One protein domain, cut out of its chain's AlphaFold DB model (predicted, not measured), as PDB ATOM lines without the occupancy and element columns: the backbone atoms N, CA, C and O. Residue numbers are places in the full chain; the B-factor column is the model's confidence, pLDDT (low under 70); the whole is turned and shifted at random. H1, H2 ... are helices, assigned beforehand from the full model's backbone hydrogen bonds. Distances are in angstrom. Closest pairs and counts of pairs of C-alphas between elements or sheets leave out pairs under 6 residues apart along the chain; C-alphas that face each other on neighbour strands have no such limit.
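What this domain is: This is residues 5 to 62 of the 64 residues of an uncharacterized protein of Rheinheimera sp. BAL341 (UniProt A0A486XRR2). The longest helix, H1, makes one side of a compact cluster of four helices: the centres of H1, H2 and H3 form a triangle, and H4 lies at the far end of the cluster from H1, folded back beside the third corner, H3. The chain makes two helical hairpins, H1 with H2 and then H3 with H4, with tight links between successive helices. The printed part has 58 residues, with four named helices in the order H1, H2, H3, H4 and no named strand; the class is all helix. The whole is compact, with a radius of gyration of the C-alphas of 10.4 A, and its rounded outline spans 27 by 24 by 18 A.

Where its parts are: H1 holds residues 5 to 19 and measures 21.5 A from C-alpha 5 at (40.915, 34.735, 40.498) to C-alpha 19 at (19.433, 34.632, 39.700). H2 holds residues 24 to 33 and measures 14.3 A. H3, residues 38 to 47, also measures 14.3 A. H4, residues 52 to 61, measures 14.4 A and ends with C-alpha 61 at (22.789, 50.431, 58.410).

How they stand to each other: H1 and H2 touch, their closest C-alphas being those of Ala 14 and Ile 27, 5.9 A apart. This hairpin has a shallow tilt of 30 degrees, and its helices run opposite ways. H1 and H3 are close but not clearly touching, with the C-alphas of Leu 11 and Leu 44 closest at 6.6 A; they run the same way at a steep tilt of 55 degrees. H2 and H3 are also close but not clearly touching: their closest C-alphas, those of Phe 31 and Val 41, are 6.7 A apart, and the helices run opposite ways at a steep tilt of 44 degrees. H3 and H4 touch, with the C-alphas of Gly 46 and Gln 52 closest at 6.5 A; this hairpin has a steep tilt of 39 degrees and its helices run opposite ways. H2 and H4 are near each other, with 7 pairs of C-alphas within 10 A, while H1 and H4 are apart. In H1 and H2 every O i to N i+4 pair is within hydrogen-bond range; in H3 and in H4 it is 5 of 6.

The domain as a whole: The two C-alphas farthest apart are those of Tyr 5 and Gly 61, 29.9 A. The printed part runs from residue 5 to 62 of a full chain of 64 residues and has no cut. The links from H1 to H2, H2 to H3 and H3 to H4 are tight, with 4 residues in each, and no link is long. The mean pLDDT of the printed part is 90.5. That of H4 is 73, and residues 61 to 62 are under 70.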
ATOM      1  N   TYR A   5      41.478  36.076  40.628       95.94
ATOM      2  CA  TYR A   5      40.915  34.735  40.498       95.94
ATOM      3  C   TYR A   5      39.860  34.436  41.573       95.94
ATOM      4  O   TYR A   5      38.734  34.057  41.250       95.94
ATOM      5  N   VAL A   6      40.198  34.658  42.848       95.38
ATOM      6  CA  VAL A   6      39.270  34.452  43.973       95.38
ATOM      7  C   VAL A   6      38.073  35.393  43.852       95.38
ATOM      8  O   VAL A   6      36.927  34.975  44.009       95.38
ATOM      9  N   ARG A   7      38.320  36.649  43.477       96.44
ATOM     10  CA  ARG A   7      37.272  37.650  43.294       96.44
ATOM     11  C   ARG A   7      36.247  37.231  42.229       96.44
ATOM     12  O   ARG A   7      35.045  37.340  42.455       96.44
ATOM     13  N   ASN A   8      36.712  36.678  41.109       96.88
ATOM     14  CA  ASN A   8      35.850  36.203  40.024       96.88
ATOM     15  C   ASN A   8      35.012  34.974  40.423       96.88
ATOM     16  O   ASN A   8      33.864  34.856  39.994       96.88
ATOM     17  N   ILE A   9      35.538  34.084  41.276       97.62
ATOM     18  CA  ILE A   9      34.779  32.939  41.813       97.62
ATOM     19  C   ILE A   9      33.589  33.419  42.652       97.62
ATOM     20  O   ILE A   9      32.459  32.953  42.463       97.62
ATOM     21  N   HIS A  10      33.829  34.362  43.564       98.00
ATOM     22  CA  HIS A  10      32.780  34.873  44.447       98.00
ATOM     23  C   HIS A  10      31.772  35.739  43.697       98.00
ATOM     24  O   HIS A  10      30.573  35.615  43.935       98.00
ATOM     25  N   LEU A  11      32.214  36.512  42.703       97.88
ATOM     26  CA  LEU A  11      31.303  37.238  41.819       97.88
ATOM     27  C   LEU A  11      30.362  36.294  41.060       97.88
ATOM     28  O   LEU A  11      29.157  36.526  41.024       97.88
ATOM     29  N   ALA A  12      30.889  35.207  40.487       98.12
ATOM     30  CA  ALA A  12      30.068  34.221  39.786       98.12
ATOM     31  C   ALA A  12      29.080  33.516  40.731       98.12
ATOM     32  O   ALA A  12      27.951  33.217  40.343       98.12
ATOM     33  N   THR A  13      29.489  33.265  41.977       98.19
ATOM     34  CA  THR A  13      28.612  32.693  43.008       98.19
ATOM     35  C   THR A  13      27.487  33.658  43.369       98.19
ATOM     36  O   THR A  13      26.320  33.279  43.301       98.19
ATOM     37  N   ALA A  14      27.815  34.918  43.650       98.00
ATOM     38  CA  ALA A  14      26.843  35.961  43.951       98.00
ATOM     39  C   ALA A  14      25.865  36.208  42.786       98.00
ATOM     40  O   ALA A  14      24.665  36.361  43.005       98.00
ATOM     41  N   GLN A  15      26.341  36.160  41.538       98.19
ATOM     42  CA  GLN A  15      25.480  36.258  40.355       98.19
ATOM     43  C   GLN A  15      24.443  35.124  40.312       98.19
ATOM     44  O   GLN A  15      23.261  35.384  40.094       98.19
ATOM     45  N   ARG A  16      24.849  33.879  40.597       98.38
ATOM     46  CA  ARG A  16      23.918  32.739  40.678       98.38
ATOM     47  C   ARG A  16      22.928  32.882  41.828       98.38
ATOM     48  O   ARG A  16      21.752  32.592  41.648       98.38
ATOM     49  N   MET A  17      23.383  33.341  42.995       98.00
ATOM     50  CA  MET A  17      22.503  33.599  44.139       98.00
ATOM     51  C   MET A  17      21.427  34.631  43.778       98.00
ATOM     52  O   MET A  17      20.247  34.414  44.046       98.00
ATOM     53  N   LYS A  18      21.813  35.712  43.092       96.69
ATOM     54  CA  LYS A  18      20.883  36.734  42.597       96.69
ATOM     55  C   LYS A  18      19.866  36.148  41.612       96.69
ATOM     56  O   LYS A  18      18.676  36.416  41.732       96.69
ATOM     57  N   GLU A  19      20.311  35.326  40.660       97.44
ATOM     58  CA  GLU A  19      19.433  34.632  39.700       97.44
ATOM     59  C   GLU A  19      18.455  33.657  40.377       97.44
ATOM     60  O   GLU A  19      17.357  33.436  39.872       97.44
ATOM     61  N   GLN A  20      18.825  33.111  41.537       97.62
ATOM     62  CA  GLN A  20      17.976  32.254  42.372       97.62
ATOM     63  C   GLN A  20      17.022  33.039  43.289       97.62
ATOM     64  O   GLN A  20      16.212  32.428  43.983       97.62
ATOM     65  N   GLY A  21      17.087  34.374  43.279       96.56
ATOM     66  CA  GLY A  21      16.206  35.243  44.057       96.56
ATOM     67  C   GLY A  21      16.749  35.661  45.425       96.56
ATOM     68  O   GLY A  21      15.971  36.154  46.237       96.56
ATOM     69  N   ALA A  22      18.050  35.489  45.694       96.50
ATOM     70  CA  ALA A  22      18.667  36.070  46.884       96.50
ATOM     71  C   ALA A  22      18.558  37.603  46.855       96.50
ATOM     72  O   ALA A  22      18.780  38.242  45.819       96.50
ATOM     73  N   ASP A  23      18.222  38.188  47.999       93.50
ATOM     74  CA  ASP A  23      18.176  39.633  48.170       93.50
ATOM     75  C   ASP A  23      19.576  40.220  48.421       93.50
ATOM     76  O   ASP A  23      20.577  39.508  48.506       93.50
ATOM     77  N   LEU A  24      19.660  41.550  48.518       92.81
ATOM     78  CA  LEU A  24      20.936  42.230  48.741       92.81
ATOM     79  C   LEU A  24      21.622  41.772  50.040       92.81
ATOM     80  O   LEU A  24      22.844  41.667  50.059       92.81
ATOM     81  N   TYR A  25      20.856  41.469  51.091       92.56
ATOM     82  CA  TYR A  25      21.411  40.999  52.356       92.56
ATOM     83  C   TYR A  25      22.101  39.645  52.189       92.56
ATOM     84  O   TYR A  25      23.272  39.528  52.534       92.56
ATOM     85  N   GLY A  26      21.442  38.670  51.558       95.12
ATOM     86  CA  GLY A  26      22.046  37.360  51.301       95.12
ATOM     87  C   GLY A  26      23.290  37.430  50.405       95.12
ATOM     88  O   GLY A  26      24.236  36.662  50.581       95.12
ATOM     89  N   ILE A  27      23.333  38.376  49.461       96.56
ATOM     90  CA  ILE A  27      24.529  38.610  48.639       96.56
ATOM     91  C   ILE A  27      25.676  39.217  49.460       96.56
ATOM     92  O   ILE A  27      26.823  38.806  49.288       96.56
ATOM     93  N   VAL A  28      25.399  40.181  50.341       94.69
ATOM     94  CA  VAL A  28      26.430  40.775  51.210       94.69
ATOM     95  C   VAL A  28      26.946  39.752  52.220       94.69
ATOM     96  O   VAL A  28      28.159  39.594  52.342       94.69
ATOM     97  N   GLU A  29      26.053  38.979  52.835       95.12
ATOM     98  CA  GLU A  29      26.402  37.899  53.763       95.12
ATOM     99  C   GLU A  29      27.335  36.862  53.106       95.12
ATOM    100  O   GLU A  29      28.285  36.387  53.731       95.12
ATOM    101  N   HIS A  30      27.143  36.534  51.819       97.44
ATOM    102  CA  HIS A  30      28.091  35.682  51.087       97.44
ATOM    103  C   HIS A  30      29.512  36.255  51.099       97.44
ATOM    104  O   HIS A  30      30.467  35.521  51.359       97.44
ATOM    105  N   PHE A  31      29.655  37.547  50.803       96.25
ATOM    106  CA  PHE A  31      30.954  38.207  50.736       96.25
ATOM    107  C   PHE A  31      31.609  38.369  52.113       96.25
ATOM    108  O   PHE A  31      32.824  38.194  52.233       96.25
ATOM    109  N   GLU A  32      30.820  38.632  53.154       94.12
ATOM    110  CA  GLU A  32      31.290  38.673  54.542       94.12
ATOM    111  C   GLU A  32      31.814  37.306  55.000       94.12
ATOM    112  O   GLU A  32      32.917  37.212  55.541       94.12
ATOM    113  N   ASN A  33      31.090  36.225  54.691       96.06
ATOM    114  CA  ASN A  33      31.475  34.852  55.045       96.06
ATOM    115  C   ASN A  33      32.797  34.393  54.413       96.06
ATOM    116  O   ASN A  33      33.441  33.469  54.911       96.06
ATOM    117  N   VAL A  34      33.204  35.021  53.310       95.44
ATOM    118  CA  VAL A  34      34.473  34.732  52.623       95.44
ATOM    119  C   VAL A  34      35.532  35.799  52.906       95.44
ATOM    120  O   VAL A  34      36.563  35.836  52.235       95.44
ATOM    121  N   PHE A  35      35.289  36.644  53.915       94.31
ATOM    122  CA  PHE A  35      36.175  37.713  54.375       94.31
ATOM    123  C   PHE A  35      36.593  38.673  53.254       94.31
ATOM    124  O   PHE A  35      37.733  39.146  53.211       94.31
ATOM    125  N   MET A  36      35.679  38.950  52.321       95.44
ATOM    126  CA  MET A  36      35.953  39.873  51.230       95.44
ATOM    127  C   MET A  36      36.084  41.308  51.769       95.44
ATOM    128  O   MET A  36      35.195  41.766  52.486       95.44
ATOM    129  N   PRO A  37      37.157  42.047  51.429       93.31
ATOM    130  CA  PRO A  37      37.326  43.426  51.881       93.31
ATOM    131  C   PRO A  37      36.173  44.329  51.428       93.31
ATOM    132  O   PRO A  37      35.737  44.251  50.281       93.31
ATOM    133  N   MET A  38      35.688  45.218  52.299       88.56
ATOM    134  CA  MET A  38      34.475  45.998  52.009       88.56
ATOM    135  C   MET A  38      34.587  46.965  50.824       88.56
ATOM    136  O   MET A  38      33.600  47.231  50.125       88.56
ATOM    137  N   ASP A  39      35.785  47.474  50.555       89.75
ATOM    138  CA  ASP A  39      36.083  48.249  49.353       89.75
ATOM    139  C   ASP A  39      35.945  47.404  48.077       89.75
ATOM    140  O   ASP A  39      35.458  47.898  47.057       89.75
ATOM    141  N   GLU A  40      36.293  46.116  48.140       92.94
ATOM    142  CA  GLU A  40      36.087  45.158  47.055       92.94
ATOM    143  C   GLU A  40      34.613  44.742  46.940       92.94
ATOM    144  O   GLU A  40      34.072  44.737  45.833       92.94
ATOM    145  N   VAL A  41      33.922  44.487  48.059       93.06
ATOM    146  CA  VAL A  41      32.483  44.159  48.074       93.06
ATOM    147  C   VAL A  41      31.671  45.242  47.372       93.06
ATOM    148  O   VAL A  41      30.854  44.945  46.502       93.06
ATOM    149  N   THR A  42      31.949  46.514  47.660       90.19
ATOM    150  CA  THR A  42      31.256  47.642  47.017       90.19
ATOM    151  C   THR A  42      31.444  47.638  45.494       90.19
ATOM    152  O   THR A  42      30.500  47.906  44.746       90.19
ATOM    153  N   GLN A  43      32.647  47.305  45.013       92.31
ATOM    154  CA  GLN A  43      32.927  47.207  43.576       92.31
ATOM    155  C   GLN A  43      32.182  46.035  42.929       92.31
ATOM    156  O   GLN A  43      31.641  46.187  41.834       92.31
ATOM    157  N   LEU A  44      32.141  44.879  43.591       94.81
ATOM    158  CA  LEU A  44      31.491  43.675  43.069       94.81
ATOM    159  C   LEU A  44      29.973  43.803  43.042       94.81
ATOM    160  O   LEU A  44      29.348  43.435  42.051       94.81
ATOM    161  N   LEU A  45      29.379  44.411  44.066       94.56
ATOM    162  CA  LEU A  45      27.956  44.739  44.062       94.56
ATOM    163  C   LEU A  45      27.601  45.690  42.907       94.56
ATOM    164  O   LEU A  45      26.570  45.513  42.259       94.56
ATOM    165  N   GLY A  46      28.487  46.635  42.576       93.19
ATOM    166  CA  GLY A  46      28.346  47.463  41.377       93.19
ATOM    167  C   GLY A  46      28.346  46.648  40.075       93.19
ATOM    168  O   GLY A  46      27.543  46.919  39.184       93.19
ATOM    169  N   GLN A  47      29.186  45.612  39.974       94.38
ATOM    170  CA  GLN A  47      29.225  44.704  38.813       94.38
ATOM    171  C   GLN A  47      27.974  43.822  38.709       94.38
ATOM    172  O   GLN A  47      27.541  43.497  37.607       94.38
ATOM    173  N   LEU A  48      27.351  43.496  39.842       94.19
ATOM    174  CA  LEU A  48      26.054  42.819  39.902       94.19
ATOM    175  C   LEU A  48      24.876  43.763  39.600       94.19
ATOM    176  O   LEU A  48      23.725  43.325  39.599       94.19
ATOM    177  N   GLY A  49      25.128  45.048  39.331       92.44
ATOM    178  CA  GLY A  49      24.112  46.032  38.960       92.44
ATOM    179  C   GLY A  49      23.364  46.660  40.137       92.44
ATOM    180  O   GLY A  49      22.308  47.251  39.920       92.44
ATOM    181  N   TYR A  50      23.876  46.549  41.368       90.06
ATOM    182  CA  TYR A  50      23.316  47.280  42.504       90.06
ATOM    183  C   TYR A  50      23.762  48.754  42.464       90.06
ATOM    184  O   TYR A  50      24.961  49.028  42.325       90.06
ATOM    185  N   PRO A  51      22.842  49.728  42.595       84.25
ATOM    186  CA  PRO A  51      23.198  51.143  42.568       84.25
ATOM    187  C   PRO A  51      24.086  51.525  43.754       84.25
ATOM    188  O   PRO A  51      23.742  51.276  44.908       84.25
ATOM    189  N   GLN A  52      25.201  52.219  43.506       75.00
ATOM    190  CA  GLN A  52      26.129  52.617  44.579       75.00
ATOM    191  C   GLN A  52      25.484  53.478  45.678       75.00
ATOM    192  O   GLN A  52      25.952  53.481  46.817       75.00
ATOM    193  N   GLN A  53      24.432  54.231  45.349       70.88
ATOM    194  CA  GLN A  53      23.705  55.055  46.314       70.88
ATOM    195  C   GLN A  53      22.914  54.212  47.323       70.88
ATOM    196  O   GLN A  53      22.857  54.572  48.502       70.88
ATOM    197  N   ASP A  54      22.366  53.081  46.882       72.00
ATOM    198  CA  ASP A  54      21.611  52.157  47.729       72.00
ATOM    199  C   ASP A  54      22.570  51.331  48.590       72.00
ATOM    200  O   ASP A  54      22.341  51.143  49.783       72.00
ATOM    201  N   LEU A  55      23.726  50.960  48.027       78.44
ATOM    202  CA  LEU A  55      24.792  50.251  48.740       78.44
ATOM    203  C   LEU A  55      25.353  51.052  49.918       78.44
ATOM    204  O   LEU A  55      25.529  50.513  51.006       78.44
ATOM    205  N   LYS A  56      25.603  52.354  49.733       72.50
ATOM    206  CA  LYS A  56      26.121  53.217  50.810       72.50
ATOM    207  C   LYS A  56      25.151  53.349  51.982       72.50
ATOM    208  O   LYS A  56      25.602  53.538  53.105       72.50
ATOM    209  N   GLN A  57      23.845  53.313  51.726       74.31
ATOM    210  CA  GLN A  57      22.831  53.378  52.780       74.31
ATOM    211  C   GLN A  57      22.677  52.025  53.474       74.31
ATOM    212  O   GLN A  57      22.661  51.976  54.698       74.31
ATOM    213  N   PHE A  58      22.640  50.943  52.694       78.94
ATOM    214  CA  PHE A  58      22.544  49.578  53.198       78.94
ATOM    215  C   PHE A  58      23.722  49.215  54.114       78.94
ATOM    216  O   PHE A  58      23.515  48.797  55.247       78.94
ATOM    217  N   LEU A  59      24.957  49.461  53.668       72.25
ATOM    218  CA  LEU A  59      26.159  49.110  54.431       72.25
ATOM    219  C   LEU A  59      26.324  49.958  55.702       72.25
ATOM    220  O   LEU A  59      26.741  49.430  56.723       72.25
ATOM    221  N   LYS A  60      25.930  51.240  55.681       72.69
ATOM    222  CA  LYS A  60      25.906  52.089  56.890       72.69
ATOM    223  C   LYS A  60      24.887  51.630  57.935       72.69
ATOM    224  O   LYS A  60      25.062  51.918  59.110       72.69
ATOM    225  N   GLY A  61      23.804  50.981  57.509       65.69
ATOM    226  CA  GLY A  61      22.789  50.431  58.410       65.69
ATOM    227  C   GLY A  61      23.199  49.114  59.075       65.69
ATOM    228  O   GLY A  61      22.569  48.730  60.055       65.69
ATOM    229  N   ASN A  62      24.242  48.453  58.560       59.03
ATOM    230  CA  ASN A  62      24.746  47.165  59.042       59.03
ATOM    231  C   ASN A  62      26.055  47.282  59.848       59.03
ATOM    232  O   ASN A  62      26.591  46.262  60.271       59.03
TER     233      ASN A  62